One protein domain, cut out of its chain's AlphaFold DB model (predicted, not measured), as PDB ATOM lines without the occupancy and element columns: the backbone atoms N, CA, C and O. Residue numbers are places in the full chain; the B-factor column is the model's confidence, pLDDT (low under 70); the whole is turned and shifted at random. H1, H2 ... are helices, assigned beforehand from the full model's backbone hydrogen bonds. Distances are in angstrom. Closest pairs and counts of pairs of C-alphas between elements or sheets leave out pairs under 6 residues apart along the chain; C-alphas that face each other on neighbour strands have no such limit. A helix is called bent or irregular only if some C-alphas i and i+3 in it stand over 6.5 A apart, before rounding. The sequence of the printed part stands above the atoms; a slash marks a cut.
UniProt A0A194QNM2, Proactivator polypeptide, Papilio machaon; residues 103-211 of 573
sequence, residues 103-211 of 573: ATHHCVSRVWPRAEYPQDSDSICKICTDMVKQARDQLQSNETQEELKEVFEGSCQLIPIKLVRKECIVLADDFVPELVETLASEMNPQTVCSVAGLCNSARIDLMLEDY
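What this domain is: This is residues 103 to 211 of the 573 residues of the protein "Proactivator polypeptide" of Papilio machaon (UniProt A0A194QNM2). H3 and an arm of bent H4 form a hairpin at one end of a loose, elongated model; toward the other, H2 crosses H5, and H6 makes the tip. The 109 printed residues include six named helices, H1 to H6, and no named strand: all helix. The radius of gyration of the C-alphas is 18.3 A, the spans 58 by 32 by 24 A.

Where its parts are: Find C-alpha 162 at (167.236, 213.340, 313.320): H4, assigned as one helix by its hydrogen bonds, is bent into H4a, residues 162 to 174, and H4b, 177 to 184; C-alphas 174 and 177 are 6.6 A apart. H3 is 142 to 157, H2 123 to 139, H5 189 to 195; H1, 104 to 114, is irregular, C-alphas 109 and 112 being 7.2 A apart. H6, 202 to 210, ends at (199.218, 192.245, 269.242).

How they stand to each other: Hairpin H3 and H4a touch, closest C-alphas Cys 156 and Arg 165, 5.4 A. H2 touches H5, closest C-alphas Thr 129 and Pro 189, 5.0 A, at a steep tilt of 63 degrees. H1 only just touches H5, with 3 C-alpha pairs within 8 A; H6 is near H2. H1 has 4 of 7 O i to N i+4 pairs within hydrogen-bond range, H6 4 of 5, the others every pair.

The domain as a whole: The printed part has no cut and no long link; 27 residues have pLDDT under 70.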
ATOM      1  N   ALA A 103     172.458 187.258 293.069       86.81
ATOM      2  CA  ALA A 103     173.084 185.975 293.357       86.81
ATOM      3  C   ALA A 103     174.363 186.078 294.181       86.81
ATOM      4  O   ALA A 103     174.848 185.065 294.678       86.81
ATOM      5  N   THR A 104     174.969 187.269 294.220       80.06
ATOM      6  CA  THR A 104     176.397 187.442 294.505       80.06
ATOM      7  C   THR A 104     176.821 186.757 295.797       80.06
ATOM      8  O   THR A 104     177.781 185.999 295.781       80.06
ATOM      9  N   HIS A 105     176.056 186.912 296.879       81.31
ATOM     10  CA  HIS A 105     176.346 186.258 298.157       81.31
ATOM     11  C   HIS A 105     176.385 184.721 298.051       81.31
ATOM     12  O   HIS A 105     177.282 184.071 298.586       81.31
ATOM     13  N   HIS A 106     175.446 184.115 297.317       85.81
ATOM     14  CA  HIS A 106     175.448 182.670 297.075       85.81
ATOM     15  C   HIS A 106     176.669 182.239 296.252       85.81
ATOM     16  O   HIS A 106     177.318 181.246 296.581       85.81
ATOM     17  N   CYS A 107     177.011 182.999 295.210       86.38
ATOM     18  CA  CYS A 107     178.152 182.690 294.355       86.38
ATOM     19  C   CYS A 107     179.485 182.798 295.111       86.38
ATOM     20  O   CYS A 107     180.281 181.861 295.054       86.38
ATOM     21  N   VAL A 108     179.678 183.875 295.882       83.31
ATOM     22  CA  VAL A 108     180.863 184.125 296.723       83.31
ATOM     23  C   VAL A 108     181.032 183.052 297.794       83.31
ATOM     24  O   VAL A 108     182.129 182.552 297.987       83.31
ATOM     25  N   SER A 109     179.957 182.648 298.475       81.31
ATOM     26  CA  SER A 109     180.062 181.723 299.615       81.31
ATOM     27  C   SER A 109     180.058 180.239 299.230       81.31
ATOM     28  O   SER A 109     180.547 179.393 299.986       81.31
ATOM     29  N   ARG A 110     179.462 179.869 298.086       84.19
ATOM     30  CA  ARG A 110     179.218 178.455 297.746       84.19
ATOM     31  C   ARG A 110     179.841 177.988 296.439       84.19
ATOM     32  O   ARG A 110     180.217 176.816 296.381       84.19
ATOM     33  N   VAL A 111     179.927 178.851 295.428       87.56
ATOM     34  CA  VAL A 111     180.261 178.445 294.055       87.56
ATOM     35  C   VAL A 111     181.711 178.769 293.722       87.56
ATOM     36  O   VAL A 111     182.489 177.857 293.460       87.56
ATOM     37  N   TRP A 112     182.105 180.040 293.787       87.56
ATOM     38  CA  TRP A 112     183.441 180.478 293.382       87.56
ATOM     39  C   TRP A 112     184.586 179.898 294.227       87.56
ATOM     40  O   TRP A 112     185.570 179.489 293.623       87.56
ATOM     41  N   PRO A 113     184.483 179.729 295.561       84.44
ATOM     42  CA  PRO A 113     185.556 179.108 296.346       84.44
ATOM     43  C   PRO A 113     185.841 177.646 295.985       84.44
ATOM     44  O   PRO A 113     186.900 177.128 296.317       84.44
ATOM     45  N   ARG A 114     184.883 176.962 295.343       85.19
ATOM     46  CA  ARG A 114     185.007 175.564 294.900       85.19
ATOM     47  C   ARG A 114     185.312 175.437 293.406       85.19
ATOM     48  O   ARG A 114     185.396 174.322 292.908       85.19
ATOM     49  N   ALA A 115     185.404 176.555 292.690       81.50
ATOM     50  CA  ALA A 115     185.681 176.559 291.264       81.50
ATOM     51  C   ALA A 115     187.193 176.457 291.027       81.50
ATOM     52  O   ALA A 115     187.967 177.260 291.551       81.50
ATOM     53  N   GLU A 116     187.597 175.477 290.223       80.69
ATOM     54  CA  GLU A 116     188.978 175.306 289.780       80.69
ATOM     55  C   GLU A 116     189.174 176.017 288.441       80.69
ATOM     56  O   GLU A 116     188.398 175.828 287.503       80.69
ATOM     57  N   TYR A 117     190.219 176.835 288.362       81.56
ATOM     58  CA  TYR A 117     190.621 177.531 287.146       81.56
ATOM     59  C   TYR A 117     192.038 177.097 286.765       81.56
ATOM     60  O   TYR A 117     192.848 176.836 287.664       81.56
ATOM     61  N   PRO A 118     192.361 177.033 285.461       81.81
ATOM     62  CA  PRO A 118     193.735 176.845 285.038       81.81
ATOM     63  C   PRO A 118     194.626 177.973 285.582       81.81
ATOM     64  O   PRO A 118     194.180 179.103 285.818       81.81
ATOM     65  N   GLN A 119     195.886 177.624 285.841       76.19
ATOM     66  CA  GLN A 119     196.898 178.588 286.255       76.19
ATOM     67  C   GLN A 119     197.247 179.467 285.060       76.19
ATOM     68  O   GLN A 119     197.658 178.960 284.018       76.19
ATOM     69  N   ASP A 120     197.085 180.768 285.249       77.75
ATOM     70  CA  ASP A 120     197.410 181.798 284.277       77.75
ATOM     71  C   ASP A 120     198.489 182.688 284.890       77.75
ATOM     72  O   ASP A 120     198.350 183.152 286.025       77.75
ATOM     73  N   SER A 121     199.597 182.839 284.172       73.94
ATOM     74  CA  SER A 121     200.778 183.580 284.610       73.94
ATOM     75  C   SER A 121     201.072 184.785 283.722       73.94
ATOM     76  O   SER A 121     202.200 185.281 283.745       73.94
ATOM     77  N   ASP A 122     200.110 185.221 282.907       80.81
ATOM     78  CA  ASP A 122     200.268 186.435 282.120       80.81
ATOM     79  C   ASP A 122     200.434 187.678 283.029       80.81
ATOM     80  O   ASP A 122     200.212 187.666 284.250       80.81
ATOM     81  N   SER A 123     200.901 188.778 282.438       80.12
ATOM     82  CA  SER A 123     201.193 189.997 283.195       80.12
ATOM     83  C   SER A 123     199.928 190.635 283.778       80.12
ATOM     84  O   SER A 123     199.980 191.200 284.871       80.12
ATOM     85  N   ILE A 124     198.784 190.514 283.101       80.25
ATOM     86  CA  ILE A 124     197.513 191.125 283.509       80.25
ATOM     87  C   ILE A 124     196.884 190.354 284.674       80.25
ATOM     88  O   ILE A 124     196.459 190.966 285.657       80.25
ATOM     89  N   CYS A 125     196.898 189.027 284.621       85.12
ATOM     90  CA  CYS A 125     196.511 188.136 285.702       85.12
ATOM     91  C   CYS A 125     197.431 188.325 286.907       85.12
ATOM     92  O   CYS A 125     196.948 188.425 288.036       85.12
ATOM     93  N   LYS A 126     198.747 188.478 286.703       85.50
ATOM     94  CA  LYS A 126     199.679 188.776 287.802       85.50
ATOM     95  C   LYS A 126     199.375 190.120 288.470       85.50
ATOM     96  O   LYS A 126     199.269 190.180 289.689       85.50
ATOM     97  N   ILE A 127     199.147 191.175 287.687       83.06
ATOM     98  CA  ILE A 127     198.744 192.486 288.218       83.06
ATOM     99  C   ILE A 127     197.425 192.370 288.984       83.06
ATOM    100  O   ILE A 127     197.330 192.848 290.111       83.06
ATOM    101  N   CYS A 128     196.415 191.713 288.408       86.25
ATOM    102  CA  CYS A 128     195.130 191.535 289.068       86.25
ATOM    103  C   CYS A 128     195.282 190.775 290.389       86.25
ATOM    104  O   CYS A 128     194.774 191.213 291.420       86.25
ATOM    105  N   THR A 129     196.001 189.653 290.382       87.69
ATOM    106  CA  THR A 129     196.170 188.820 291.576       87.69
ATOM    107  C   THR A 129     196.971 189.541 292.654       87.69
ATOM    108  O   THR A 129     196.622 189.426 293.827       87.69
ATOM    109  N   ASP A 130     197.977 190.334 292.288       86.25
ATOM    110  CA  ASP A 130     198.746 191.144 293.234       86.25
ATOM    111  C   ASP A 130     197.938 192.335 293.772       86.25
ATOM    112  O   ASP A 130     198.015 192.621 294.965       86.25
ATOM    113  N   MET A 131     197.096 192.976 292.955       81.69
ATOM    114  CA  MET A 131     196.148 193.996 293.423       81.69
ATOM    115  C   MET A 131     195.113 193.408 294.384       81.69
ATOM    116  O   MET A 131     194.812 194.020 295.404       81.69
ATOM    117  N   VAL A 132     194.582 192.218 294.091       84.25
ATOM    118  CA  VAL A 132     193.621 191.530 294.964       84.25
ATOM    119  C   VAL A 132     194.278 191.112 296.281       84.25
ATOM    120  O   VAL A 132     193.649 191.245 297.328       84.25
ATOM    121  N   LYS A 133     195.541 190.661 296.260       84.38
ATOM    122  CA  LYS A 133     196.315 190.399 297.486       84.38
ATOM    123  C   LYS A 133     196.521 191.673 298.295       84.38
ATOM    124  O   LYS A 133     196.154 191.694 299.458       84.38
ATOM    125  N   GLN A 134     197.008 192.749 297.675       81.06
ATOM    126  CA  GLN A 134     197.223 194.026 298.364       81.06
ATOM    127  C   GLN A 134     195.926 194.589 298.952       81.06
ATOM    128  O   GLN A 134     195.916 195.035 300.094       81.06
ATOM    129  N   ALA A 135     194.822 194.533 298.202       76.56
ATOM    130  CA  ALA A 135     193.515 194.956 298.688       76.56
ATOM    131  C   ALA A 135     193.049 194.094 299.869       76.56
ATOM    132  O   ALA A 135     192.549 194.637 300.848       76.56
ATOM    133  N   ARG A 136     193.249 192.770 299.820       74.44
ATOM    134  CA  ARG A 136     192.968 191.877 300.952       74.44
ATOM    135  C   ARG A 136     193.821 192.220 302.170       74.44
ATOM    136  O   ARG A 136     193.269 192.346 303.255       74.44
ATOM    137  N   ASP A 137     195.126 192.373 301.989       75.44
ATOM    138  CA  ASP A 137     196.069 192.634 303.077       75.44
ATOM    139  C   ASP A 137     195.771 193.981 303.752       75.44
ATOM    140  O   ASP A 137     195.881 194.105 304.969       75.44
ATOM    141  N   GLN A 138     195.328 194.975 302.974       69.88
ATOM    142  CA  GLN A 138     194.868 196.259 303.501       69.88
ATOM    143  C   GLN A 138     193.517 196.141 304.215       69.88
ATOM    144  O   GLN A 138     193.393 196.658 305.317       69.88
ATOM    145  N   LEU A 139     192.536 195.435 303.641       68.12
ATOM    146  CA  LEU A 139     191.188 195.275 304.212       68.12
ATOM    147  C   LEU A 139     191.129 194.361 305.446       68.12
ATOM    148  O   LEU A 139     190.158 194.413 306.193       68.12
ATOM    149  N   GLN A 140     192.130 193.501 305.656       65.69
ATOM    150  CA  GLN A 140     192.238 192.656 306.851       65.69
ATOM    151  C   GLN A 140     192.793 193.401 308.074       65.69
ATOM    152  O   GLN A 140     192.835 192.826 309.165       65.69
ATOM    153  N   SER A 141     193.222 194.662 307.939       66.50
ATOM    154  CA  SER A 141     193.579 195.458 309.110       66.50
ATOM    155  C   SER A 141     192.305 195.925 309.823       66.50
ATOM    156  O   SER A 141     191.420 196.526 309.219       66.50
ATOM    157  N   ASN A 142     192.211 195.694 311.136       62.66
ATOM    158  CA  ASN A 142     191.108 196.241 311.943       62.66
ATOM    159  C   ASN A 142     191.013 197.780 311.816       62.66
ATOM    160  O   ASN A 142     189.932 198.345 311.945       62.66
ATOM    161  N   GLU A 143     192.136 198.434 311.506       65.19
ATOM    162  CA  GLU A 143     192.258 199.873 311.252       65.19
ATOM    163  C   GLU A 143     191.444 200.328 310.022       65.19
ATOM    164  O   GLU A 143     190.681 201.284 310.122       65.19
ATOM    165  N   THR A 144     191.483 199.611 308.889       69.44
ATOM    166  CA  THR A 144     190.717 200.008 307.684       69.44
ATOM    167  C   THR A 144     189.210 199.789 307.820       69.44
ATOM    168  O   THR A 144     188.420 200.523 307.220       69.44
ATOM    169  N   GLN A 145     188.780 198.810 308.622       67.94
ATOM    170  CA  GLN A 145     187.362 198.590 308.919       67.94
ATOM    171  C   GLN A 145     186.780 199.731 309.767       67.94
ATOM    172  O   GLN A 145     185.657 200.176 309.508       67.94
ATOM    173  N   GLU A 146     187.536 200.213 310.756       72.12
ATOM    174  CA  GLU A 146     187.150 201.359 311.582       72.12
ATOM    175  C   GLU A 146     187.125 202.661 310.767       72.12
ATOM    176  O   GLU A 146     186.145 203.402 310.846       72.12
ATOM    177  N   GLU A 147     188.113 202.891 309.895       74.62
ATOM    178  CA  GLU A 147     188.145 204.058 308.997       74.62
ATOM    179  C   GLU A 147     186.952 204.089 308.028       74.62
ATOM    180  O   GLU A 147     186.297 205.120 307.850       74.62
ATOM    181  N   LEU A 148     186.620 202.952 307.407       76.81
ATOM    182  CA  LEU A 148     185.470 202.854 306.503       76.81
ATOM    183  C   LEU A 148     184.156 203.123 307.239       76.81
ATOM    184  O   LEU A 148     183.295 203.843 306.726       76.81
ATOM    185  N   LYS A 149     184.009 202.584 308.450       77.56
ATOM    186  CA  LYS A 149     182.849 202.831 309.304       77.56
ATOM    187  C   LYS A 149     182.712 204.316 309.651       77.56
ATOM    188  O   LYS A 149     181.624 204.874 309.507       77.56
ATOM    189  N   GLU A 150     183.809 204.975 310.013       81.25
ATOM    190  CA  GLU A 150     183.826 206.398 310.359       81.25
ATOM    191  C   GLU A 150     183.397 207.290 309.179       81.25
ATOM    192  O   GLU A 150     182.622 208.234 309.354       81.25
ATOM    193  N   VAL A 151     183.806 206.959 307.949       83.94
ATOM    194  CA  VAL A 151     183.385 207.687 306.735       83.94
ATOM    195  C   VAL A 151     181.872 207.577 306.496       83.94
ATOM    196  O   VAL A 151     181.212 208.573 306.157       83.94
ATOM    197  N   PHE A 152     181.293 206.387 306.681       80.81
ATOM    198  CA  PHE A 152     179.851 206.172 306.524       80.81
ATOM    199  C   PHE A 152     179.046 206.857 307.633       80.81
ATOM    200  O   PHE A 152     178.066 207.553 307.345       80.81
ATOM    201  N   GLU A 153     179.486 206.754 308.886       84.12
ATOM    202  CA  GLU A 153     178.857 207.451 310.009       84.12
ATOM    203  C   GLU A 153     178.952 208.975 309.871       84.12
ATOM    204  O   GLU A 153     177.958 209.679 310.079       84.12
ATOM    205  N   GLY A 154     180.107 209.500 309.455       86.75
ATOM    206  CA  GLY A 154     180.308 210.922 309.176       86.75
ATOM    207  C   GLY A 154     179.357 211.439 308.094       86.75
ATOM    208  O   GLY A 154     178.756 212.507 308.236       86.75
ATOM    209  N   SER A 155     179.112 210.632 307.059       84.56
ATOM    210  CA  SER A 155     178.124 210.936 306.017       84.56
ATOM    211  C   SER A 155     176.690 210.952 306.564       84.56
ATOM    212  O   SER A 155     175.902 211.838 306.223       84.56
ATOM    213  N   CYS A 156     176.346 210.040 307.479       88.75
ATOM    214  CA  CYS A 156     175.050 210.052 308.158       88.75
ATOM    215  C   CYS A 156     174.861 211.299 309.042       88.75
ATOM    216  O   CYS A 156     173.745 211.819 309.144       88.75
ATOM    217  N   GLN A 157     175.928 211.835 309.649       89.56
ATOM    218  CA  GLN A 157     175.859 213.039 310.489       89.56
ATOM    219  C   GLN A 157     175.467 214.308 309.712       89.56
ATOM    220  O   GLN A 157     174.833 215.198 310.293       89.56
ATOM    221  N   LEU A 158     175.747 214.363 308.404       90.94
ATOM    222  CA  LEU A 158     175.347 215.464 307.516       90.94
ATOM    223  C   LEU A 158     173.831 215.513 307.259       90.94
ATOM    224  O   LEU A 158     173.316 216.528 306.788       90.94
ATOM    225  N   ILE A 159     173.088 214.455 307.603       88.56
ATOM    226  CA  ILE A 159     171.636 214.401 307.423       88.56
ATOM    227  C   ILE A 159     170.948 215.278 308.494       88.56
ATOM    228  O   ILE A 159     171.076 215.008 309.698       88.56
ATOM    229  N   PRO A 160     170.172 216.316 308.108       83.62
ATOM    230  CA  PRO A 160     169.562 217.257 309.060       83.62
ATOM    231  C   PRO A 160     168.397 216.658 309.862       83.62
ATOM    232  O   PRO A 160     168.084 217.108 310.965       83.62
ATOM    233  N   ILE A 161     167.736 215.637 309.310       90.94
ATOM    234  CA  ILE A 161     166.556 215.006 309.904       90.94
ATOM    235  C   ILE A 161     167.007 213.945 310.915       90.94
ATOM    236  O   ILE A 161     167.539 212.903 310.540       90.94
ATOM    237  N   LYS A 162     166.752 214.188 312.210       84.56
ATOM    238  CA  LYS A 162     167.236 213.340 313.320       84.56
ATOM    239  C   LYS A 162     166.808 211.870 313.232       84.56
ATOM    240  O   LYS A 162     167.589 211.008 313.618       84.56
ATOM    241  N   LEU A 163     165.593 211.587 312.751       87.19
ATOM    242  CA  LEU A 163     165.124 210.206 312.576       87.19
ATOM    243  C   LEU A 163     165.916 209.477 311.482       87.19
ATOM    244  O   LEU A 163     166.383 208.371 311.704       87.19
ATOM    245  N   VAL A 164     166.122 210.129 310.336       80.19
ATOM    246  CA  VAL A 164     166.836 209.549 309.185       80.19
ATOM    247  C   VAL A 164     168.321 209.369 309.495       80.19
ATOM    248  O   VAL A 164     168.905 208.361 309.120       80.19
ATOM    249  N   ARG A 165     168.924 210.303 310.239       92.12
ATOM    250  CA  ARG A 165     170.300 210.171 310.733       92.12
ATOM    251  C   ARG A 165     170.481 208.928 311.602       92.12
ATOM    252  O   ARG A 165     171.458 208.217 311.422       92.12
ATOM    253  N   LYS A 166     169.570 208.687 312.551       89.38
ATOM    254  CA  LYS A 166     169.657 207.516 313.436       89.38
ATOM    255  C   LYS A 166     169.541 206.215 312.653       89.38
ATOM    256  O   LYS A 166     170.363 205.335 312.855       89.38
ATOM    257  N   GLU A 167     168.580 206.139 311.738       88.69
ATOM    258  CA  GLU A 167     168.407 204.955 310.894       88.69
ATOM    259  C   GLU A 167     169.620 204.724 309.979       88.69
ATOM    260  O   GLU A 167     170.058 203.596 309.806       88.69
ATOM    261  N   CYS A 168     170.208 205.799 309.441       87.50
ATOM    262  CA  CYS A 168     171.421 205.748 308.624       87.50
ATOM    263  C   CYS A 168     172.626 205.206 309.404       87.50
ATOM    264  O   CYS A 168     173.359 204.386 308.866       87.50
ATOM    265  N   ILE A 169     172.818 205.640 310.657       89.50
ATOM    266  CA  ILE A 169     173.921 205.156 311.505       89.50
ATOM    267  C   ILE A 169     173.742 203.667 311.812       89.50
ATOM    268  O   ILE A 169     174.678 202.911 311.609       89.50
ATOM    269  N   VAL A 170     172.533 203.231 312.188       88.25
ATOM    270  CA  VAL A 170     172.241 201.801 312.417       88.25
ATOM    271  C   VAL A 170     172.489 200.979 311.147       88.25
ATOM    272  O   VAL A 170     173.070 199.903 311.201       88.25
ATOM    273  N   LEU A 171     172.123 201.513 309.980       80.75
ATOM    274  CA  LEU A 171     172.402 200.870 308.698       80.75
ATOM    275  C   LEU A 171     173.911 200.810 308.396       80.75
ATOM    276  O   LEU A 171     174.395 199.814 307.879       80.75
ATOM    277  N   ALA A 172     174.675 201.858 308.692       83.00
ATOM    278  CA  ALA A 172     176.126 201.831 308.523       83.00
ATOM    279  C   ALA A 172     176.776 200.807 309.472       83.00
ATOM    280  O   ALA A 172     177.608 200.016 309.036       83.00
ATOM    281  N   ASP A 173     176.340 200.776 310.733       83.94
ATOM    282  CA  ASP A 173     176.797 199.836 311.757       83.94
ATOM    283  C   ASP A 173     176.562 198.372 311.367       83.94
ATOM    284  O   ASP A 173     177.451 197.541 311.554       83.94
ATOM    285  N   ASP A 174     175.394 198.064 310.805       79.12
ATOM    286  CA  ASP A 174     175.018 196.695 310.448       79.12
ATOM    287  C   ASP A 174     175.662 196.239 309.127       79.12
ATOM    288  O   ASP A 174     176.094 195.093 309.002       79.12
ATOM    289  N   PHE A 175     175.754 197.126 308.128       75.12
ATOM    290  CA  PHE A 175     176.151 196.742 306.768       75.12
ATOM    291  C   PHE A 175     177.653 196.870 306.494       75.12
ATOM    292  O   PHE A 175     178.170 196.142 305.647       75.12
ATOM    293  N   VAL A 176     178.371 197.782 307.160       76.19
ATOM    294  CA  VAL A 176     179.816 197.966 306.925       76.19
ATOM    295  C   VAL A 176     180.620 196.714 307.309       76.19
ATOM    296  O   VAL A 176     181.432 196.285 306.489       76.19
ATOM    297  N   PRO A 177     180.387 196.058 308.465       71.19
ATOM    298  CA  PRO A 177     181.079 194.815 308.807       71.19
ATOM    299  C   PRO A 177     180.793 193.679 307.817       71.19
ATOM    300  O   PRO A 177     181.724 193.006 307.392       71.19
ATOM    301  N   GLU A 178     179.537 193.513 307.384       67.31
ATOM    302  CA  GLU A 178     179.148 192.491 306.396       67.31
ATOM    303  C   GLU A 178     179.785 192.754 305.018       67.31
ATOM    304  O   GLU A 178     180.219 191.828 304.324       67.31
ATOM    305  N   LEU A 179     179.880 194.025 304.616       66.50
ATOM    306  CA  LEU A 179     180.530 194.439 303.374       66.50
ATOM    307  C   LEU A 179     182.036 194.156 303.418       66.50
ATOM    308  O   LEU A 179     182.578 193.604 302.460       66.50
ATOM    309  N   VAL A 180     182.693 194.497 304.528       69.00
ATOM    310  CA  VAL A 180     184.118 194.224 304.747       69.00
ATOM    311  C   VAL A 180     184.372 192.720 304.802       69.00
ATOM    312  O   VAL A 180     185.285 192.256 304.135       69.00
ATOM    313  N   GLU A 181     183.527 191.931 305.465       62.97
ATOM    314  CA  GLU A 181     183.630 190.465 305.519       62.97
ATOM    315  C   GLU A 181     183.420 189.811 304.141       62.97
ATOM    316  O   GLU A 181     184.144 188.893 303.753       62.97
ATOM    317  N   THR A 182     182.482 190.323 303.339       61.44
ATOM    318  CA  THR A 182     182.253 189.842 301.967       61.44
ATOM    319  C   THR A 182     183.431 190.178 301.046       61.44
ATOM    320  O   THR A 182     183.795 189.371 300.187       61.44
ATOM    321  N   LEU A 183     184.055 191.348 301.219       61.00
ATOM    322  CA  LEU A 183     185.233 191.781 300.457       61.00
ATOM    323  C   LEU A 183     186.527 191.101 300.934       61.00
ATOM    324  O   LEU A 183     187.387 190.780 300.116       61.00
ATOM    325  N   ALA A 184     186.635 190.828 302.233       62.22
ATOM    326  CA  ALA A 184     187.715 190.072 302.856       62.22
ATOM    327  C   ALA A 184     187.553 188.558 302.680       62.22
ATOM    328  O   ALA A 184     188.490 187.824 303.006       62.22
ATOM    329  N   SER A 185     186.405 188.096 302.154       61.12
ATOM    330  CA  SER A 185     186.137 186.680 301.906       61.12
ATOM    331  C   SER A 185     187.363 186.043 301.259       61.12
ATOM    332  O   SER A 185     187.911 186.560 300.279       61.12
ATOM    333  N   GLU A 186     187.849 184.952 301.854       64.56
ATOM    334  CA  GLU A 186     189.128 184.293 301.546       64.56
ATOM    335  C   GLU A 186     189.153 183.623 300.155       64.56
ATOM    336  O   GLU A 186     189.815 182.613 299.929       64.56
ATOM    337  N   MET A 187     188.417 184.157 299.180       70.62
ATOM    338  CA  MET A 187     188.478 183.715 297.798       70.62
ATOM    339  C   MET A 187     189.913 183.809 297.283       70.62
ATOM    340  O   MET A 187     190.576 184.837 297.409       70.62
ATOM    341  N   ASN A 188     190.425 182.747 296.679       82.69
ATOM    342  CA  ASN A 188     191.755 182.785 296.084       82.69
ATOM    343  C   ASN A 188     191.849 183.967 295.080       82.69
ATOM    344  O   ASN A 188     190.937 184.112 294.258       82.69
ATOM    345  N   PRO A 189     192.905 184.811 295.120       86.44
ATOM    346  CA  PRO A 189     193.103 185.891 294.151       86.44
ATOM    347  C   PRO A 189     192.966 185.433 292.693       86.44
ATOM    348  O   PRO A 189     192.375 186.140 291.881       86.44
ATOM    349  N   GLN A 190     193.405 184.208 292.384       86.06
ATOM    350  CA  GLN A 190     193.250 183.588 291.066       86.06
ATOM    351  C   GLN A 190     191.778 183.430 290.673       86.06
ATOM    352  O   GLN A 190     191.388 183.708 289.539       86.06
ATOM    353  N   THR A 191     190.935 183.011 291.615       87.44
ATOM    354  CA  THR A 191     189.493 182.844 291.414       87.44
ATOM    355  C   THR A 191     188.816 184.197 291.229       87.44
ATOM    356  O   THR A 191     188.004 184.347 290.321       87.44
ATOM    357  N   VAL A 192     189.169 185.200 292.039       87.81
ATOM    358  CA  VAL A 192     188.623 186.563 291.911       87.81
ATOM    359  C   VAL A 192     188.936 187.130 290.526       87.81
ATOM    360  O   VAL A 192     188.031 187.592 289.831       87.81
ATOM    361  N   CYS A 193     190.192 187.031 290.093       87.69
ATOM    362  CA  CYS A 193     190.636 187.555 288.806       87.69
ATOM    363  C   CYS A 193     190.083 186.771 287.608       87.69
ATOM    364  O   CYS A 193     189.749 187.375 286.589       87.69
ATOM    365  N   SER A 194     189.882 185.458 287.741       87.56
ATOM    366  CA  SER A 194     189.227 184.647 286.705       87.56
ATOM    367  C   SER A 194     187.735 184.981 286.573       87.56
ATOM    368  O   SER A 194     187.239 185.187 285.470       87.56
ATOM    369  N   VAL A 195     187.012 185.136 287.689       86.00
ATOM    370  CA  VAL A 195     185.587 185.536 287.699       86.00
ATOM    371  C   VAL A 195     185.402 186.980 287.209       86.00
ATOM    372  O   VAL A 195     184.373 187.315 286.617       86.00
ATOM    373  N   ALA A 196     186.400 187.841 287.425       82.19
ATOM    374  CA  ALA A 196     186.456 189.190 286.863       82.19
ATOM    375  C   ALA A 196     186.787 189.212 285.356       82.19
ATOM    376  O   ALA A 196     186.622 190.252 284.720       82.19
ATOM    377  N   GLY A 197     187.216 188.083 284.778       81.69
ATOM    378  CA  GLY A 197     187.606 187.968 283.370       81.69
ATOM    379  C   GLY A 197     188.975 188.572 283.046       81.69
ATOM    380  O   GLY A 197     189.220 188.912 281.889       81.69
ATOM    381  N   LEU A 198     189.829 188.739 284.060       81.44
ATOM    382  CA  LEU A 198     191.187 189.285 283.961       81.44
ATOM    383  C   LEU A 198     192.275 188.200 283.935       81.44
ATOM    384  O   LEU A 198     193.383 188.495 283.518       81.44
ATOM    385  N   CYS A 199     191.948 186.977 284.355       86.19
ATOM    386  CA  CYS A 199     192.743 185.771 284.110       86.19
ATOM    387  C   CYS A 199     191.929 184.805 283.239       86.19
ATOM    388  O   CYS A 199     190.693 184.808 283.312       86.19
ATOM    389  N   ASN A 200     192.603 183.933 282.493       82.00
ATOM    390  CA  ASN A 200     192.012 182.889 281.653       82.00
ATOM    391  C   ASN A 200     191.068 183.450 280.573       82.00
ATOM    392  O   ASN A 200     190.010 182.882 280.280       82.00
ATOM    393  N   SER A 201     191.427 184.604 280.007       79.56
ATOM    394  CA  SER A 201     190.607 185.334 279.044       79.56
ATOM    395  C   SER A 201     191.258 185.328 277.669       79.56
ATOM    396  O   SER A 201     192.097 186.171 277.370       79.56
ATOM    397  N   ALA A 202     190.747 184.474 276.778       69.75
ATOM    398  CA  ALA A 202     191.224 184.368 275.395       69.75
ATOM    399  C   ALA A 202     191.232 185.712 274.640       69.75
ATOM    400  O   ALA A 202     192.000 185.919 273.708       69.75
ATOM    401  N   ARG A 203     190.369 186.659 275.032       66.38
ATOM    402  CA  ARG A 203     190.356 188.013 274.463       66.38
ATOM    403  C   ARG A 203     191.560 188.841 274.916       66.38
ATOM    404  O   ARG A 203     192.053 189.641 274.129       66.38
ATOM    405  N   ILE A 204     191.961 188.718 276.177       62.06
ATOM    406  CA  ILE A 204     193.119 189.424 276.732       62.06
ATOM    407  C   ILE A 204     194.404 188.824 276.158       62.06
ATOM    408  O   ILE A 204     195.244 189.591 275.699       62.06
ATOM    409  N   ASP A 205     194.477 187.497 276.038       62.53
ATOM    410  CA  ASP A 205     195.600 186.788 275.409       62.53
ATOM    411  C   ASP A 205     195.834 187.263 273.965       62.53
ATOM    412  O   ASP A 205     196.937 187.662 273.597       62.53
ATOM    413  N   LEU A 206     194.759 187.337 273.168       59.97
ATOM    414  CA  LEU A 206     194.813 187.846 271.793       59.97
ATOM    415  C   LEU A 206     195.200 189.329 271.711       59.97
ATOM    416  O   LEU A 206     195.790 189.752 270.722       59.97
ATOM    417  N   MET A 207     194.855 190.140 272.716       55.19
ATOM    418  CA  MET A 207     195.277 191.543 272.756       55.19
ATOM    419  C   MET A 207     196.750 191.674 273.157       55.19
ATOM    420  O   MET A 207     197.445 192.514 272.599       55.19
ATOM    421  N   LEU A 208     197.243 190.853 274.086       56.34
ATOM    422  CA  LEU A 208     198.637 190.876 274.535       56.34
ATOM    423  C   LEU A 208     199.619 190.465 273.427       56.34
ATOM    424  O   LEU A 208     200.692 191.061 273.330       56.34
ATOM    425  N   GLU A 209     199.244 189.519 272.561       53.28
ATOM    426  CA  GLU A 209     200.059 189.130 271.399       53.28
ATOM    427  C   GLU A 209     200.217 190.254 270.351       53.28
ATOM    428  O   GLU A 209     201.215 190.282 269.630       53.28
ATOM    429  N   ASP A 210     199.278 191.208 270.288       54.47
ATOM    430  CA  ASP A 210     199.218 192.245 269.242       54.47
ATOM    431  C   ASP A 210     199.742 193.628 269.704       54.47
ATOM    432  O   ASP A 210     199.806 194.582 268.922       54.47
ATOM    433  N   TYR A 211     200.155 193.769 270.972       61.28
ATOM    434  CA  TYR A 211     200.729 195.013 271.503       61.28
ATOM    435  C   TYR A 211     202.213 195.171 271.139       61.28
ATOM    436  O   TYR A 211     203.000 194.231 271.219       61.28
TER     437      TYR A 211